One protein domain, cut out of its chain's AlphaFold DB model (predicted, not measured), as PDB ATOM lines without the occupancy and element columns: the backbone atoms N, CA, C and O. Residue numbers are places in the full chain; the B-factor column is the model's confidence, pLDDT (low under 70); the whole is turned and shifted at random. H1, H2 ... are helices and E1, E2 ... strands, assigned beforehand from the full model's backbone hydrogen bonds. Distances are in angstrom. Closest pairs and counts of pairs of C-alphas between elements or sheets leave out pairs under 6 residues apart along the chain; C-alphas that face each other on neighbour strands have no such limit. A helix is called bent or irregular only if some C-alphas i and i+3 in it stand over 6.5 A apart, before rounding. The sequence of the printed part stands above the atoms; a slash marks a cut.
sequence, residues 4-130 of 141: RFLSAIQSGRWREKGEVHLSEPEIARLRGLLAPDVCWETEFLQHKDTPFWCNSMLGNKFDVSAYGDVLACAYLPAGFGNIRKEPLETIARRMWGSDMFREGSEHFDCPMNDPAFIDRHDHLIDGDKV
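This is residues 4 to 130 of the 141 residues of an uncharacterized protein of Elusimicrobia bacterium RIFOXYD12_FULL_66_9 (UniProt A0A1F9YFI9). At one end of the long axis a two-stranded hairpin, E2 and E3, has helix H3 packed on both strands and helix H5 packed on E3 by its later residues, with short H4 next to both helices; at the other end lies a looser part, where H2 and the short strand E1 sit among loops. H1 is off by itself, touching no other helix, and one long loop, residues 41 to 68, joins E1 at the looser end to E2 in the hairpin. The printed part has 127 residues, with five named helices and three named strands in the order H1 H2 E1 E2 E3 H3 H4 H5; the sheet E2 - E3 is antiparallel. The class is mixed, helices and strands, with under half of the residues in named elements. The whole is compact, with a radius of gyration of the C-alphas of 15.4 A, and spans 46 by 33 by 26 A.

Start at residues 4 to 5, which pair parallel with residues 39 to 40 of E1, residues 38 to 40; E1 pairs with no named strand. H1, residues 12 to 17, is apart from H2, residues 24 to 31. The closest C-alphas of H2 and E1 are those of Arg 31 and Trp 40, 7.8 A. Further on, residues 63 to 64 pair antiparallel with residues 70 to 71 of E2, residues 69 to 73. E2 and E3, residues 76 to 82, form a hairpin at 148 degrees; look for N 70 and O 81, 2.9 A apart, and N 76 and O 73, 3.1 A apart, both within hydrogen-bond range. For H3, residues 88 to 96, the closest C-alphas are those of Ile 91 and Gly 81 of E3, 5.5 A, and of Ile 91 and Val 70 of E2, 7.1 A. H4, residues 99 to 102, is close but not clearly touching H3, with C-alphas 95 and 101 at 7.3 A. Ile 125 of H5, residues 115 to 125, has its C-alpha 4.5 A from that of Ala 78 of E3. H3 and H5 are apart. Every O i to N i+4 pair is within hydrogen-bond range in H2 and H3; H5 has 5 of 7, H1 has 0 of 2 but 3 of 3 O i to N i+3 pairs, and H4 is too short for such a pair.

Find C-alpha 12 at (11.505, 8.168, -28.378), where H1 begins; H1 is only just irregular, C-alphas 12 and 15 being 6.54 A apart. H2 runs 10.5 A, E2 10.8 A, E3 15.7 A and H3 12.2 A. H5, 12.2 A long, ends at C-alpha 125 (10.955, 14.984, -20.262) and is irregular, with C-alphas 120 and 123 8.0 A apart.

The two C-alphas farthest apart, those of Gly 32 and Lys 85, are 45.9 A apart. The printed part has no cut. The links E1 to E2 and H4 to H5 are long. Confidence is under 70 at residues 18 to 19, 42 to 46, 103 to 105 and 126 to 130.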
ATOM      1  N   ARG A   4      -7.191  -4.806 -22.264       76.19
ATOM      2  CA  ARG A   4      -6.871  -3.371 -22.238       76.19
ATOM      3  C   ARG A   4      -6.177  -2.986 -23.531       76.19
ATOM      4  O   ARG A   4      -5.314  -3.725 -24.002       76.19
ATOM      5  N   PHE A   5      -6.507  -1.816 -24.059       79.50
ATOM      6  CA  PHE A   5      -5.756  -1.236 -25.162       79.50
ATOM      7  C   PHE A   5      -5.448   0.240 -24.908       79.50
ATOM      8  O   PHE A   5      -6.105   0.909 -24.109       79.50
ATOM      9  N   LEU A   6      -4.416   0.710 -25.599       80.38
ATOM     10  CA  LEU A   6      -3.969   2.093 -25.653       80.38
ATOM     11  C   LEU A   6      -3.797   2.456 -27.127       80.38
ATOM     12  O   LEU A   6      -3.362   1.619 -27.924       80.38
ATOM     13  N   SER A   7      -4.136   3.690 -27.487       85.69
ATOM     14  CA  SER A   7      -3.704   4.279 -28.753       85.69
ATOM     15  C   SER A   7      -2.171   4.366 -28.800       85.69
ATOM     16  O   SER A   7      -1.464   4.153 -27.811       85.69
ATOM     17  N   ALA A   8      -1.640   4.658 -29.985       85.25
ATOM     18  CA  ALA A   8      -0.218   4.900 -30.161       85.25
ATOM     19  C   ALA A   8       0.238   6.076 -29.278       85.25
ATOM     20  O   ALA A   8      -0.340   7.157 -29.345       85.25
ATOM     21  N   ILE A   9       1.287   5.868 -28.478       87.25
ATOM     22  CA  ILE A   9       1.880   6.904 -27.627       87.25
ATOM     23  C   ILE A   9       3.175   7.389 -28.275       87.25
ATOM     24  O   ILE A   9       4.088   6.589 -28.517       87.25
ATOM     25  N   GLN A  10       3.283   8.693 -28.528       84.50
ATOM     26  CA  GLN A  10       4.519   9.290 -29.021       84.50
ATOM     27  C   GLN A  10       5.632   9.136 -27.982       84.50
ATOM     28  O   GLN A  10       5.600   9.692 -26.890       84.50
ATOM     29  N   SER A  11       6.639   8.339 -28.330       80.56
ATOM     30  CA  SER A  11       7.790   8.070 -27.474       80.56
ATOM     31  C   SER A  11       9.061   7.893 -28.305       80.56
ATOM     32  O   SER A  11       9.028   7.539 -29.490       80.56
ATOM     33  N   GLY A  12      10.211   8.191 -27.697       79.31
ATOM     34  CA  GLY A  12      11.505   8.168 -28.378       79.31
ATOM     35  C   GLY A  12      11.530   9.062 -29.625       79.31
ATOM     36  O   GLY A  12      11.042  10.188 -29.610       79.31
ATOM     37  N   ARG A  13      12.066   8.542 -30.739       79.12
ATOM     38  CA  ARG A  13      12.237   9.308 -31.993       79.12
ATOM     39  C   ARG A  13      10.932   9.615 -32.731       79.12
ATOM     40  O   ARG A  13      10.969  10.213 -33.801       79.12
ATOM     41  N   TRP A  14       9.775   9.197 -32.220       80.06
ATOM     42  CA  TRP A  14       8.492   9.566 -32.828       80.06
ATOM     43  C   TRP A  14       8.199  11.060 -32.690       80.06
ATOM     44  O   TRP A  14       7.529  11.611 -33.559       80.06
ATOM     45  N   ARG A  15       8.793  11.725 -31.688       72.25
ATOM     46  CA  ARG A  15       8.771  13.190 -31.545       72.25
ATOM     47  C   ARG A  15       9.343  13.911 -32.774       72.25
ATOM     48  O   ARG A  15       8.872  14.978 -33.136       72.25
ATOM     49  N   GLU A  16      10.317  13.309 -33.456       77.69
ATOM     50  CA  GLU A  16      10.999  13.901 -34.619       77.69
ATOM     51  C   GLU A  16      10.227  13.710 -35.937       77.69
ATOM     52  O   GLU A  16      10.596  14.284 -36.960       77.69
ATOM     53  N   LYS A  17       9.177  12.876 -35.953       74.62
ATOM     54  CA  LYS A  17       8.519  12.426 -37.191       74.62
ATOM     55  C   LYS A  17       7.271  13.219 -37.598       74.62
ATOM     56  O   LYS A  17       6.588  12.807 -38.530       74.62
ATOM     57  N   GLY A  18       7.014  14.370 -36.975       69.56
ATOM     58  CA  GLY A  18       6.004  15.342 -37.417       69.56
ATOM     59  C   GLY A  18       4.551  14.940 -37.135       69.56
ATOM     60  O   GLY A  18       3.888  15.617 -36.366       69.56
ATOM     61  N   GLU A  19       4.051  13.831 -37.675       64.38
ATOM     62  CA  GLU A  19       2.667  13.368 -37.470       64.38
ATOM     63  C   GLU A  19       2.660  11.858 -37.220       64.38
ATOM     64  O   GLU A  19       2.894  11.056 -38.123       64.38
ATOM     65  N   VAL A  20       2.451  11.458 -35.963       70.38
ATOM     66  CA  VAL A  20       2.392  10.033 -35.570       70.38
ATOM     67  C   VAL A  20       1.223   9.733 -34.620       70.38
ATOM     68  O   VAL A  20       0.902   8.567 -34.404       70.38
ATOM     69  N   HIS A  21       0.571  10.752 -34.048       81.56
ATOM     70  CA  HIS A  21      -0.558  10.561 -33.135       81.56
ATOM     71  C   HIS A  21      -1.897  10.643 -33.874       81.56
ATOM     72  O   HIS A  21      -2.012  11.292 -34.911       81.56
ATOM     73  N   LEU A  22      -2.906   9.971 -33.322       87.81
ATOM     74  CA  LEU A  22      -4.275  10.040 -33.819       87.81
ATOM     75  C   LEU A  22      -4.915  11.357 -33.374       87.81
ATOM     76  O   LEU A  22      -4.812  11.743 -32.211       87.81
ATOM     77  N   SER A  23      -5.617  12.011 -34.290       87.44
ATOM     78  CA  SER A  23      -6.465  13.164 -33.989       87.44
ATOM     79  C   SER A  23      -7.686  12.771 -33.145       87.44
ATOM     80  O   SER A  23      -8.075  11.601 -33.086       87.44
ATOM     81  N   GLU A  24      -8.356  13.747 -32.525       87.81
ATOM     82  CA  GLU A  24      -9.596  13.514 -31.766       87.81
ATOM     83  C   GLU A  24     -10.668  12.724 -32.556       87.81
ATOM     84  O   GLU A  24     -11.187  11.739 -32.018       87.81
ATOM     85  N   PRO A  25     -10.984  13.047 -33.833       91.06
ATOM     86  CA  PRO A  25     -11.929  12.251 -34.622       91.06
ATOM     87  C   PRO A  25     -11.469  10.807 -34.859       91.06
ATOM     88  O   PRO A  25     -12.290   9.889 -34.916       91.06
ATOM     89  N   GLU A  26     -10.164  10.580 -34.997       91.31
ATOM     90  CA  GLU A  26      -9.601   9.242 -35.190       91.31
ATOM     91  C   GLU A  26      -9.624   8.423 -33.900       91.31
ATOM     92  O   GLU A  26      -9.963   7.240 -33.944       91.31
ATOM     93  N   ILE A  27      -9.356   9.046 -32.749       89.06
ATOM     94  CA  ILE A  27      -9.544   8.432 -31.428       89.06
ATOM     95  C   ILE A  27     -11.015   8.074 -31.213       89.06
ATOM     96  O   ILE A  27     -11.320   6.953 -30.802       89.06
ATOM     97  N   ALA A  28     -11.946   8.970 -31.552       87.88
ATOM     98  CA  ALA A  28     -13.378   8.687 -31.476       87.88
ATOM     99  C   ALA A  28     -13.771   7.497 -32.368       87.88
ATOM    100  O   ALA A  28     -14.499   6.598 -31.936       87.88
ATOM    101  N   ARG A  29     -13.233   7.437 -33.593       91.12
ATOM    102  CA  ARG A  29     -13.428   6.299 -34.500       91.12
ATOM    103  C   ARG A  29     -12.859   5.005 -33.920       91.12
ATOM    104  O   ARG A  29     -13.551   3.994 -33.956       91.12
ATOM    105  N   LEU A  30     -11.643   5.034 -33.373       88.56
ATOM    106  CA  LEU A  30     -10.991   3.883 -32.741       88.56
ATOM    107  C   LEU A  30     -11.810   3.353 -31.556       88.56
ATOM    108  O   LEU A  30     -12.041   2.151 -31.454       88.56
ATOM    109  N   ARG A  31     -12.325   4.246 -30.707       85.50
ATOM    110  CA  ARG A  31     -13.215   3.904 -29.584       85.50
ATOM    111  C   ARG A  31     -14.520   3.259 -30.047       85.50
ATOM    112  O   ARG A  31     -15.031   2.360 -29.388       85.50
ATOM    113  N   GLY A  32     -15.038   3.673 -31.203       86.56
ATOM    114  CA  GLY A  32     -16.208   3.061 -31.835       86.56
ATOM    115  C   GLY A  32     -16.010   1.604 -32.273       86.56
ATOM    116  O   GLY A  32     -16.999   0.922 -32.528       86.56
ATOM    117  N   LEU A  33     -14.766   1.118 -32.343       87.19
ATOM    118  CA  LEU A  33     -14.440  -0.263 -32.715       87.19
ATOM    119  C   LEU A  33     -14.379  -1.218 -31.513       87.19
ATOM    120  O   LEU A  33     -14.112  -2.406 -31.699       87.19
ATOM    121  N   LEU A  34     -14.594  -0.724 -30.290       82.12
ATOM    122  CA  LEU A  34     -14.440  -1.537 -29.089       82.12
ATOM    123  C   LEU A  34     -15.568  -2.540 -28.907       82.12
ATOM    124  O   LEU A  34     -16.748  -2.189 -28.916       82.12
ATOM    125  N   ALA A  35     -15.176  -3.793 -28.678       80.44
ATOM    126  CA  ALA A  35     -16.082  -4.803 -28.166       80.44
ATOM    127  C   ALA A  35     -16.402  -4.521 -26.681       80.44
ATOM    128  O   ALA A  35     -15.596  -3.892 -25.990       80.44
ATOM    129  N   PRO A  36     -17.556  -4.985 -26.167       76.00
ATOM    130  CA  PRO A  36     -17.977  -4.717 -24.788       76.00
ATOM    131  C   PRO A  36     -17.002  -5.193 -23.698       76.00
ATOM    132  O   PRO A  36     -17.067  -4.708 -22.574       76.00
ATOM    133  N   ASP A  37     -16.124  -6.146 -24.008       75.06
ATOM    134  CA  ASP A  37     -15.126  -6.734 -23.109       75.06
ATOM    135  C   ASP A  37     -13.717  -6.124 -23.260       75.06
ATOM    136  O   ASP A  37     -12.763  -6.577 -22.614       75.06
ATOM    137  N   VAL A  38     -13.569  -5.078 -24.080       73.62
ATOM    138  CA  VAL A  38     -12.314  -4.339 -24.260       73.62
ATOM    139  C   VAL A  38     -12.382  -3.005 -23.513       73.62
ATOM    140  O   VAL A  38     -13.250  -2.169 -23.748       73.62
ATOM    141  N   CYS A  39     -11.433  -2.796 -22.606       70.12
ATOM    142  CA  CYS A  39     -11.299  -1.610 -21.771       70.12
ATOM    143  C   CYS A  39     -10.394  -0.570 -22.438       70.12
ATOM    144  O   CYS A  39      -9.267  -0.886 -22.839       70.12
ATOM    145  N   TRP A  40     -10.850   0.683 -22.475       73.12
ATOM    146  CA  TRP A  40     -10.001   1.820 -22.817       73.12
ATOM    147  C   TRP A  40      -9.118   2.158 -21.610       73.12
ATOM    148  O   TRP A  40      -9.607   2.678 -20.610       73.12
ATOM    149  N   GLU A  41      -7.823   1.852 -21.706       72.12
ATOM    150  CA  GLU A  41      -6.796   2.102 -20.683       72.12
ATOM    151  C   GLU A  41      -6.965   1.313 -19.362       72.12
ATOM    152  O   GLU A  41      -6.152   0.424 -19.079       72.12
ATOM    153  N   THR A  42      -8.022   1.553 -18.578       66.19
ATOM    154  CA  THR A  42      -8.260   0.894 -17.281       66.19
ATOM    155  C   THR A  42      -9.518   0.058 -17.227       66.19
ATOM    156  O   THR A  42     -10.544   0.361 -17.819       66.19
ATOM    157  N   GLU A  43      -9.465  -0.976 -16.388       61.59
ATOM    158  CA  GLU A  43     -10.599  -1.862 -16.119       61.59
ATOM    159  C   GLU A  43     -11.772  -1.163 -15.418       61.59
ATOM    160  O   GLU A  43     -12.874  -1.692 -15.433       61.59
ATOM    161  N   PHE A  44     -11.570   0.023 -14.839       62.50
ATOM    162  CA  PHE A  44     -12.644   0.837 -14.258       62.50
ATOM    163  C   PHE A  44     -13.270   1.810 -15.278       62.50
ATOM    164  O   PHE A  44     -14.308   2.399 -14.996       62.50
ATOM    165  N   LEU A  45     -12.664   1.962 -16.465       64.31
ATOM    166  CA  LEU A  45     -13.091   2.860 -17.547       64.31
ATOM    167  C   LEU A  45     -13.657   2.058 -18.722       64.31
ATOM    168  O   LEU A  45     -13.215   2.155 -19.867       64.31
ATOM    169  N   GLN A  46     -14.644   1.215 -18.425       64.19
ATOM    170  CA  GLN A  46     -15.272   0.336 -19.414       64.19
ATOM    171  C   GLN A  46     -16.425   1.027 -20.130       64.19
ATOM    172  O   GLN A  46     -17.588   0.676 -19.943       64.19
ATOM    173  N   HIS A  47     -16.126   2.029 -20.953       70.00
ATOM    174  CA  HIS A  47     -17.093   2.494 -21.938       70.00
ATOM    175  C   HIS A  47     -16.433   3.334 -23.021       70.00
ATOM    176  O   HIS A  47     -15.601   4.195 -22.740       70.00
ATOM    177  N   LYS A  48     -16.900   3.181 -24.263       71.00
ATOM    178  CA  LYS A  48     -16.498   4.039 -25.389       71.00
ATOM    179  C   LYS A  48     -16.829   5.524 -25.195       71.00
ATOM    180  O   LYS A  48     -16.308   6.340 -25.947       71.00
ATOM    181  N   ASP A  49     -17.653   5.867 -24.204       75.75
ATOM    182  CA  ASP A  49     -18.048   7.247 -23.876       75.75
ATOM    183  C   ASP A  49     -17.375   7.769 -22.588       75.75
ATOM    184  O   ASP A  49     -17.545   8.931 -22.235       75.75
ATOM    185  N   THR A  50     -16.579   6.949 -21.887       77.69
ATOM    186  CA  THR A  50     -15.838   7.386 -20.690       77.69
ATOM    187  C   THR A  50     -14.647   8.261 -21.091       77.69
ATOM    188  O   THR A  50     -13.843   7.810 -21.909       77.69
ATOM    189  N   PRO A  51     -14.477   9.480 -20.552       78.25
ATOM    190  CA  PRO A  51     -13.332  10.327 -20.884       78.25
ATOM    191  C   PRO A  51     -11.993   9.596 -20.727       78.25
ATOM    192  O   PRO A  51     -11.866   8.684 -19.909       78.25
ATOM    193  N   PHE A  52     -10.994   9.979 -21.523       80.62
ATOM    194  CA  PHE A  52      -9.641   9.477 -21.310       80.62
ATOM    195  C   PHE A  52      -9.138   9.966 -19.950       80.62
ATOM    196  O   PHE A  52      -9.162  11.165 -19.683       80.62
ATOM    197  N   TRP A  53      -8.637   9.050 -19.119       81.25
ATOM    198  CA  TRP A  53      -7.896   9.398 -17.913       81.25
ATOM    199  C   TRP A  53      -6.571   8.653 -17.884       81.25
ATOM    200  O   TRP A  53      -6.523   7.430 -17.994       81.25
ATOM    201  N   CYS A  54      -5.481   9.391 -17.702       84.88
ATOM    202  CA  CYS A  54      -4.162   8.791 -17.560       84.88
ATOM    203  C   CYS A  54      -3.985   8.280 -16.125       84.88
ATOM    204  O   CYS A  54      -3.931   9.090 -15.198       84.88
ATOM    205  N   ASN A  55      -3.811   6.967 -15.923       84.50
ATOM    206  CA  ASN A  55      -3.581   6.409 -14.579       84.50
ATOM    207  C   ASN A  55      -2.425   7.050 -13.828       84.50
ATOM    208  O   ASN A  55      -2.462   7.145 -12.602       84.50
ATOM    209  N   SER A  56      -1.377   7.436 -14.551       87.12
ATOM    210  CA  SER A  56      -0.235   8.086 -13.931       87.12
ATOM    211  C   SER A  56      -0.632   9.457 -13.403       87.12
ATOM    212  O   SER A  56      -0.457   9.714 -12.218       87.12
ATOM    213  N   MET A  57      -1.267  10.288 -14.233       86.56
ATOM    214  CA  MET A  57      -1.701  11.637 -13.842       86.56
ATOM    215  C   MET A  57      -2.760  11.610 -12.732       86.56
ATOM    216  O   MET A  57      -2.776  12.499 -11.890       86.56
ATOM    217  N   LEU A  58      -3.592  10.562 -12.675       83.38
ATOM    218  CA  LEU A  58      -4.537  10.326 -11.575       83.38
ATOM    219  C   LEU A  58      -3.880   9.844 -10.269       83.38
ATOM    220  O   LEU A  58      -4.561   9.700  -9.258       83.38
ATOM    221  N   GLY A  59      -2.581   9.550 -10.274       85.12
ATOM    222  CA  GLY A  59      -1.868   9.035  -9.106       85.12
ATOM    223  C   GLY A  59      -2.130   7.560  -8.790       85.12
ATOM    224  O   GLY A  59      -1.715   7.077  -7.741       85.12
ATOM    225  N   ASN A  60      -2.766   6.818  -9.700       85.88
ATOM    226  CA  ASN A  60      -3.028   5.386  -9.527       85.88
ATOM    227  C   ASN A  60      -1.787   4.526  -9.779       85.88
ATOM    228  O   ASN A  60      -1.705   3.397  -9.290       85.88
ATOM    229  N   LYS A  61      -0.833   5.025 -10.574       88.88
ATOM    230  CA  LYS A  61       0.414   4.316 -10.871       88.88
ATOM    231  C   LYS A  61       1.586   5.266 -11.096       88.88
ATOM    232  O   LYS A  61       1.412   6.424 -11.457       88.88
ATOM    233  N   PHE A  62       2.782   4.718 -10.964       92.56
ATOM    234  CA  PHE A  62       4.025   5.245 -11.511       92.56
ATOM    235  C   PHE A  62       4.929   4.061 -11.841       92.56
ATOM    236  O   PHE A  62       4.682   2.946 -11.376       92.56
ATOM    237  N   ASP A  63       5.962   4.294 -12.639       93.38
ATOM    238  CA  ASP A  63       6.888   3.245 -13.051       93.38
ATOM    239  C   ASP A  63       8.269   3.488 -12.423       93.38
ATOM    240  O   ASP A  63       8.674   4.624 -12.176       93.38
ATOM    241  N   VAL A  64       9.004   2.414 -12.136       93.75
ATOM    242  CA  VAL A  64      10.400   2.484 -11.681       93.75
ATOM    243  C   VAL A  64      11.274   1.844 -12.748       93.75
ATOM    244  O   VAL A  64      11.063   0.690 -13.121       93.75
ATOM    245  N   SER A  65      12.253   2.588 -13.260       91.56
ATOM    246  CA  SER A  65      13.170   2.086 -14.286       91.56
ATOM    247  C   SER A  65      14.105   1.004 -13.723       91.56
ATOM    248  O   SER A  65      14.326   0.913 -12.515       91.56
ATOM    249  N   ALA A  66      14.757   0.224 -14.591       90.56
ATOM    250  CA  ALA A  66      15.818  -0.702 -14.161       90.56
ATOM    251  C   ALA A  66      16.981   0.027 -13.442       90.56
ATOM    252  O   ALA A  66      17.623  -0.508 -12.526       90.56
ATOM    253  N   TYR A  67      17.204   1.295 -13.797       90.75
ATOM    254  CA  TYR A  67      18.170   2.196 -13.163       90.75
ATOM    255  C   TYR A  67      17.662   2.817 -11.858       90.75
ATOM    256  O   TYR A  67      18.431   3.462 -11.144       90.75
ATOM    257  N   GLY A  68      16.439   2.483 -11.440       92.62
ATOM    258  CA  GLY A  68      15.855   2.872 -10.158       92.62
ATOM    259  C   GLY A  68      15.244   4.268 -10.169       92.62
ATOM    260  O   GLY A  68      14.887   4.770  -9.107       92.62
ATOM    261  N   ASP A  69      15.138   4.899 -11.334       92.69
ATOM    262  CA  ASP A  69      14.493   6.202 -11.458       92.69
ATOM    263  C   ASP A  69      12.983   6.030 -11.344       92.69
ATOM    264  O   ASP A  69      12.410   5.149 -11.986       92.69
ATOM    265  N   VAL A  70      12.344   6.872 -10.539       93.38
ATOM    266  CA  VAL A  70      10.883   6.951 -10.472       93.38
ATOM    267  C   VAL A  70      10.406   7.851 -11.603       93.38
ATOM    268  O   VAL A  70      10.816   9.013 -11.688       93.38
ATOM    269  N   LEU A  71       9.556   7.295 -12.461       91.44
ATOM    270  CA  LEU A  71       9.008   7.917 -13.658       91.44
ATOM    271  C   LEU A  71       7.486   7.989 -13.557       91.44
ATOM    272  O   LEU A  71       6.849   7.070 -13.041       91.44
ATOM    273  N   ALA A  72       6.891   9.031 -14.136       87.94
ATOM    274  CA  ALA A  72       5.436   9.146 -14.230       87.94
ATOM    275  C   ALA A  72       4.818   7.930 -14.942       87.94
ATOM    276  O   ALA A  72       3.890   7.301 -14.430       87.94
ATOM    277  N   CYS A  73       5.357   7.554 -16.103       88.31
ATOM    278  CA  CYS A  73       5.086   6.270 -16.735       88.31
ATOM    279  C   CYS A  73       6.246   5.841 -17.646       88.31
ATOM    280  O   CYS A  73       7.102   6.651 -17.988       88.31
ATOM    281  N   ALA A  74       6.252   4.590 -18.104       86.50
ATOM    282  CA  ALA A  74       7.264   4.074 -19.032       86.50
ATOM    283  C   ALA A  74       7.356   4.840 -20.371       86.50
ATOM    284  O   ALA A  74       8.385   4.768 -21.038       86.50
ATOM    285  N   TYR A  75       6.305   5.572 -20.758       86.62
ATOM    286  CA  TYR A  75       6.264   6.369 -21.989       86.62
ATOM    287  C   TYR A  75       6.599   7.852 -21.778       86.62
ATOM    288  O   TYR A  75       6.915   8.541 -22.743       86.62
ATOM    289  N   LEU A  76       6.544   8.333 -20.532       85.69
ATOM    290  CA  LEU A  76       6.814   9.713 -20.134       85.69
ATOM    291  C   LEU A  76       8.113   9.717 -19.310       85.69
ATOM    292  O   LEU A  76       8.064   9.480 -18.099       85.69
ATOM    293  N   PRO A  77       9.280   9.962 -19.936       76.38
ATOM    294  CA  PRO A  77      10.595   9.822 -19.303       76.38
ATOM    295  C   PRO A  77      10.943  10.952 -18.312       76.38
ATOM    296  O   PRO A  77      12.113  11.272 -18.123       76.38
ATOM    297  N   ALA A  78       9.947  11.532 -17.636       83.38
ATOM    298  CA  ALA A  78      10.137  12.517 -16.581       83.38
ATOM    299  C   ALA A  78      10.584  11.838 -15.276       83.38
ATOM    300  O   ALA A  78       9.809  11.115 -14.646       83.38
ATOM    301  N   GLY A  79      11.842  12.057 -14.887       87.44
ATOM    302  CA  GLY A  79      12.436  11.493 -13.673       87.44
ATOM    303  C   GLY A  79      12.256  12.385 -12.448       87.44
ATOM    304  O   GLY A  79      12.628  13.553 -12.468       87.44
ATOM    305  N   PHE A  80      11.748  11.815 -11.352       92.44
ATOM    306  CA  PHE A  80      11.462  12.561 -10.115       92.44
ATOM    307  C   PHE A  80      12.425  12.264  -8.958       92.44
ATOM    308  O   PHE A  80      12.428  12.970  -7.945       92.44
ATOM    309  N   GLY A  81      13.251  11.230  -9.095       93.31
ATOM    310  CA  GLY A  81      14.206  10.783  -8.086       93.31
ATOM    311  C   GLY A  81      14.653   9.350  -8.347       93.31
ATOM    312  O   GLY A  81      14.189   8.720  -9.298       93.31
ATOM    313  N   ASN A  82      15.546   8.825  -7.505       95.56
ATOM    314  CA  ASN A  82      16.071   7.467  -7.650       95.56
ATOM    315  C   ASN A  82      15.981   6.680  -6.338       95.56
ATOM    316  O   ASN A  82      16.528   7.105  -5.317       95.56
ATOM    317  N   ILE A  83      15.358   5.501  -6.381       96.88
ATOM    318  CA  ILE A  83      15.098   4.661  -5.198       96.88
ATOM    319  C   ILE A  83      16.371   4.142  -4.519       96.88
ATOM    320  O   ILE A  83      16.319   3.670  -3.387       96.88
ATOM    321  N   ARG A  84      17.525   4.206  -5.196       95.81
ATOM    322  CA  ARG A  84      18.829   3.844  -4.619       95.81
ATOM    323  C   ARG A  84      19.457   4.985  -3.813       95.81
ATOM    324  O   ARG A  84      20.461   4.757  -3.146       95.81
ATOM    325  N   LYS A  85      18.917   6.206  -3.906       97.19
ATOM    326  CA  LYS A  85      19.471   7.423  -3.288       97.19
ATOM    327  C   LYS A  85      18.576   8.004  -2.198       97.19
ATOM    328  O   LYS A  85      19.090   8.583  -1.249       97.19
ATOM    329  N   GLU A  86      17.259   7.872  -2.329       96.56
ATOM    330  CA  GLU A  86      16.300   8.460  -1.393       96.56
ATOM    331  C   GLU A  86      15.042   7.579  -1.229       96.56
ATOM    332  O   GLU A  86      14.757   6.750  -2.099       96.56
ATOM    333  N   PRO A  87      14.281   7.722  -0.123       98.00
ATOM    334  CA  PRO A  87      13.080   6.924   0.117       98.00
ATOM    335  C   PRO A  87      12.008   7.132  -0.957       98.00
ATOM    336  O   PRO A  87      11.702   8.266  -1.328       98.00
ATOM    337  N   LEU A  88      11.367   6.041  -1.385       96.19
ATOM    338  CA  LEU A  88      10.325   6.071  -2.416       96.19
ATOM    339  C   LEU A  88       9.167   7.017  -2.070       96.19
ATOM    340  O   LEU A  88       8.681   7.722  -2.947       96.19
ATOM    341  N   GLU A  89       8.757   7.076  -0.801       96.31
ATOM    342  CA  GLU A  89       7.699   7.985  -0.346       96.31
ATOM    343  C   GLU A  89       8.035   9.452  -0.645       96.31
ATOM    344  O   GLU A  89       7.189  10.195  -1.144       96.31
ATOM    345  N   THR A  90       9.279   9.863  -0.391       97.19
ATOM    346  CA  THR A  90       9.754  11.221  -0.674       97.19
ATOM    347  C   THR A  90       9.665  11.528  -2.166       97.19
ATOM    348  O   THR A  90       9.180  12.593  -2.548       97.19
ATOM    349  N   ILE A  91      10.086  10.582  -3.012       96.25
ATOM    350  CA  ILE A  91      10.060  10.741  -4.471       96.25
ATOM    351  C   ILE A  91       8.621  10.813  -4.985       96.25
ATOM    352  O   ILE A  91       8.287  11.705  -5.759       96.25
ATOM    353  N   ALA A  92       7.754   9.908  -4.530       93.62
ATOM    354  CA  ALA A  92       6.359   9.850  -4.955       93.62
ATOM    355  C   ALA A  92       5.591  11.119  -4.555       93.62
ATOM    356  O   ALA A  92       4.880  11.695  -5.379       93.62
ATOM    357  N   ARG A  93       5.792  11.622  -3.326       93.88
ATOM    358  CA  ARG A  93       5.214  12.905  -2.882       93.88
ATOM    359  C   ARG A  93       5.703  14.077  -3.734       93.88
ATOM    360  O   ARG A  93       4.905  14.951  -4.061       93.88
ATOM    361  N   ARG A  94       6.987  14.097  -4.112       93.81
ATOM    362  CA  ARG A  94       7.555  15.119  -5.009       93.81
ATOM    363  C   ARG A  94       6.924  15.058  -6.400       93.81
ATOM    364  O   ARG A  94       6.547  16.093  -6.933       93.81
ATOM    365  N   MET A  95       6.796  13.857  -6.958       91.94
ATOM    366  CA  MET A  95       6.201  13.624  -8.272       91.94
ATOM    367  C   MET A  95       4.746  14.087  -8.325       91.94
ATOM    368  O   MET A  95       4.420  14.982  -9.100       91.94
ATOM    369  N   TRP A  96       3.888  13.552  -7.457       90.88
ATOM    370  CA  TRP A  96       2.466  13.910  -7.444       90.88
ATOM    371  C   TRP A  96       2.194  15.335  -6.954       90.88
ATOM    372  O   TRP A  96       1.143  15.895  -7.240       90.88
ATOM    373  N   GLY A  97       3.140  15.940  -6.231       90.75
ATOM    374  CA  GLY A  97       3.096  17.350  -5.856       90.75
ATOM    375  C   GLY A  97       3.615  18.313  -6.928       90.75
ATOM    376  O   GLY A  97       3.573  19.521  -6.693       90.75
ATOM    377  N   SER A  98       4.136  17.821  -8.057       89.44
ATOM    378  CA  SER A  98       4.654  18.667  -9.139       89.44
ATOM    379  C   SER A  98       3.536  19.256  -9.999       89.44
ATOM    380  O   SER A  98       2.431  18.711 -10.067       89.44
ATOM    381  N   ASP A  99       3.836  20.356 -10.689       87.69
ATOM    382  CA  ASP A  99       2.863  21.048 -11.540       87.69
ATOM    383  C   ASP A  99       2.335  20.143 -12.661       87.69
ATOM    384  O   ASP A  99       1.138  20.147 -12.928       87.69
ATOM    385  N   MET A 100       3.187  19.251 -13.187       86.81
ATOM    386  CA  MET A 100       2.803  18.222 -14.159       86.81
ATOM    387  C   MET A 100       1.580  17.416 -13.705       86.81
ATOM    388  O   MET A 100       0.683  17.175 -14.498       86.81
ATOM    389  N   PHE A 101       1.507  17.011 -12.434       86.62
ATOM    390  CA  PHE A 101       0.388  16.203 -11.933       86.62
ATOM    391  C   PHE A 101      -0.766  17.053 -11.386       86.62
ATOM    392  O   PHE A 101      -1.890  16.563 -11.296       86.62
ATOM    393  N   ARG A 102      -0.519  18.323 -11.041       77.75
ATOM    394  CA  ARG A 102      -1.564  19.252 -10.577       77.75
ATOM    395  C   ARG A 102      -2.511  19.697 -11.679       77.75
ATOM    396  O   ARG A 102      -3.667  19.970 -11.375       77.75
ATOM    397  N   GLU A 103      -2.031  19.771 -12.918       67.56
ATOM    398  CA  GLU A 103      -2.850  20.174 -14.067       67.56
ATOM    399  C   GLU A 103      -4.004  19.189 -14.335       67.56
ATOM    400  O   GLU A 103      -5.022  19.589 -14.890       67.56
ATOM    401  N   GLY A 104      -3.918  17.939 -13.853       62.16
ATOM    402  CA  GLY A 104      -4.952  16.927 -14.077       62.16
ATOM    403  C   GLY A 104      -5.065  16.528 -15.554       62.16
ATOM    404  O   GLY A 104      -4.579  17.207 -16.451       62.16
ATOM    405  N   SER A 105      -5.656  15.367 -15.852       61.16
ATOM    406  CA  SER A 105      -5.776  14.914 -17.244       61.16
ATOM    407  C   SER A 105      -6.995  15.542 -17.932       61.16
ATOM    408  O   SER A 105      -8.051  14.917 -17.987       61.16
ATOM    409  N   GLU A 106      -6.847  16.748 -18.484       74.31
ATOM    410  CA  GLU A 106      -7.811  17.332 -19.444       74.31
ATOM    411  C   GLU A 106      -7.563  16.864 -20.893       74.31
ATOM    412  O   GLU A 106      -8.134  17.387 -21.845       74.31
ATOM    413  N   HIS A 107      -6.704  15.863 -21.082       79.31
ATOM    414  CA  HIS A 107      -6.330  15.366 -22.400       79.31
ATOM    415  C   HIS A 107      -7.357  14.363 -22.940       79.31
ATOM    416  O   HIS A 107      -7.852  13.500 -22.212       79.31
ATOM    417  N   PHE A 108      -7.630  14.426 -24.243       82.12
ATOM    418  CA  PHE A 108      -8.478  13.450 -24.939       82.12
ATOM    419  C   PHE A 108      -7.785  12.089 -25.149       82.12
ATOM    420  O   PHE A 108      -8.453  11.096 -25.447       82.12
ATOM    421  N   ASP A 109      -6.457  12.053 -25.001       86.50
ATOM    422  CA  ASP A 109      -5.596  10.876 -25.111       86.50
ATOM    423  C   ASP A 109      -4.339  11.029 -24.221       86.50
ATOM    424  O   ASP A 109      -4.251  11.956 -23.414       86.50
ATOM    425  N   CYS A 110      -3.356  10.127 -24.332       88.62
ATOM    426  CA  CYS A 110      -2.091  10.195 -23.599       88.62
ATOM    427  C   CYS A 110      -1.461  11.607 -23.641       88.62
ATOM    428  O   CYS A 110      -1.294  12.140 -24.735       88.62
ATOM    429  N   PRO A 111      -1.006  12.182 -22.504       89.12
ATOM    430  CA  PRO A 111      -0.361  13.504 -22.487       89.12
ATOM    431  C   PRO A 111       0.869  13.611 -23.399       89.12
ATOM    432  O   PRO A 111       1.186  14.677 -23.907       89.12
ATOM    433  N   MET A 112       1.548  12.491 -23.660       88.31
ATOM    434  CA  MET A 112       2.666  12.443 -24.608       88.31
ATOM    435  C   MET A 112       2.247  12.635 -26.072       88.31
ATOM    436  O   MET A 112       3.122  12.777 -26.913       88.31
ATOM    437  N   ASN A 113       0.950  12.636 -26.386       88.62
ATOM    438  CA  ASN A 113       0.411  12.975 -27.705       88.62
ATOM    439  C   ASN A 113      -0.049  14.443 -27.793       88.62
ATOM    440  O   ASN A 113      -0.521  14.858 -28.846       88.62
ATOM    441  N   ASP A 114       0.075  15.223 -26.714       87.50
ATOM    442  CA  ASP A 114      -0.271  16.644 -26.662       87.50
ATOM    443  C   ASP A 114       1.014  17.494 -26.760       87.50
ATOM    444  O   ASP A 114       1.787  17.559 -25.799       87.50
ATOM    445  N   PRO A 115       1.267  18.175 -27.896       85.19
ATOM    446  CA  PRO A 115       2.461  19.002 -28.060       85.19
ATOM    447  C   PRO A 115       2.578  20.109 -27.009       85.19
ATOM    448  O   PRO A 115       3.676  20.391 -26.536       85.19
ATOM    449  N   ALA A 116       1.456  20.701 -26.588       87.00
ATOM    450  CA  ALA A 116       1.474  21.758 -25.588       87.00
ATOM    451  C   ALA A 116       1.880  21.211 -24.213       87.00
ATOM    452  O   ALA A 116       2.569  21.903 -23.466       87.00
ATOM    453  N   PHE A 117       1.469  19.987 -23.871       88.25
ATOM    454  CA  PHE A 117       1.924  19.310 -22.654       88.25
ATOM    455  C   PHE A 117       3.431  19.038 -22.696       88.25
ATOM    456  O   PHE A 117       4.145  19.350 -21.740       88.25
ATOM    457  N   ILE A 118       3.922  18.495 -23.815       86.06
ATOM    458  CA  ILE A 118       5.346  18.198 -24.003       86.06
ATOM    459  C   ILE A 118       6.175  19.476 -23.868       86.06
ATOM    460  O   ILE A 118       7.134  19.490 -23.102       86.06
ATOM    461  N   ASP A 119       5.786  20.557 -24.544       86.69
ATOM    462  CA  ASP A 119       6.530  21.819 -24.531       86.69
ATOM    463  C   ASP A 119       6.567  22.457 -23.132       86.69
ATOM    464  O   ASP A 119       7.611  22.948 -22.700       86.69
ATOM    465  N   ARG A 120       5.460  22.401 -22.372       87.88
ATOM    466  CA  ARG A 120       5.419  22.901 -20.983       87.88
ATOM    467  C   ARG A 120       6.350  22.126 -20.050       87.88
ATOM    468  O   ARG A 120       6.945  22.709 -19.140       87.88
ATOM    469  N   HIS A 121       6.495  20.821 -20.267       87.38
ATOM    470  CA  HIS A 121       7.256  19.931 -19.389       87.38
ATOM    471  C   HIS A 121       8.567  19.415 -19.995       87.38
ATOM    472  O   HIS A 121       9.183  18.509 -19.432       87.38
ATOM    473  N   ASP A 122       9.042  20.022 -21.083       85.00
ATOM    474  CA  ASP A 122      10.234  19.593 -21.828       85.00
ATOM    475  C   ASP A 122      11.467  19.453 -20.924       85.00
ATOM    476  O   ASP A 122      12.185  18.459 -20.974       85.00
ATOM    477  N   HIS A 123      11.638  20.381 -19.982       80.88
ATOM    478  CA  HIS A 123      12.714  20.370 -18.988       80.88
ATOM    479  C   HIS A 123      12.742  19.124 -18.078       80.88
ATOM    480  O   HIS A 123      13.799  18.784 -17.545       80.88
ATOM    481  N   LEU A 124      11.602  18.453 -17.880       79.50
ATOM    482  CA  LEU A 124      11.502  17.190 -17.141       79.50
ATOM    483  C   LEU A 124      11.628  15.984 -18.077       79.50
ATOM    484  O   LEU A 124      12.233  14.983 -17.698       79.50
ATOM    485  N   ILE A 125      11.052  16.075 -19.280       79.88
ATOM    486  CA  ILE A 125      10.955  14.984 -20.262       79.88
ATOM    487  C   ILE A 125      12.305  14.730 -20.949       79.88
ATOM    488  O   ILE A 125      12.750  13.587 -21.024       79.88
ATOM    489  N   ASP A 126      13.006  15.786 -21.360       67.81
ATOM    490  CA  ASP A 126      14.349  15.738 -21.959       67.81
ATOM    491  C   ASP A 126      15.460  15.756 -20.888       67.81
ATOM    492  O   ASP A 126      16.588  16.210 -21.109       67.81
ATOM    493  N   GLY A 127      15.169  15.203 -19.705       52.44
ATOM    494  CA  GLY A 127      16.055  15.127 -18.537       52.44
ATOM    495  C   GLY A 127      17.397  14.406 -18.746       52.44
ATOM    496  O   GLY A 127      18.167  14.279 -17.793       52.44
ATOM    497  N   ASP A 128      17.744  13.999 -19.974       41.84
ATOM    498  CA  ASP A 128      19.119  13.668 -20.375       41.84
ATOM    499  C   ASP A 128      20.116  14.799 -20.040       41.84
ATOM    500  O   ASP A 128      21.293  14.517 -19.836       41.84
ATOM    501  N   LYS A 129      19.669  16.052 -19.850       40.16
ATOM    502  CA  LYS A 129      20.528  17.148 -19.348       40.16
ATOM    503  C   LYS A 129      20.717  17.209 -17.825       40.16
ATOM    504  O   LYS A 129      21.571  17.951 -17.356       40.16
ATOM    505  N   VAL A 130      19.969  16.430 -17.040       39.84
ATOM    506  CA  VAL A 130      20.183  16.272 -15.580       39.84
ATOM    507  C   VAL A 130      21.023  15.016 -15.282       39.84
ATOM    508  O   VAL A 130      21.477  14.797 -14.160       39.84
TER     509      VAL A 130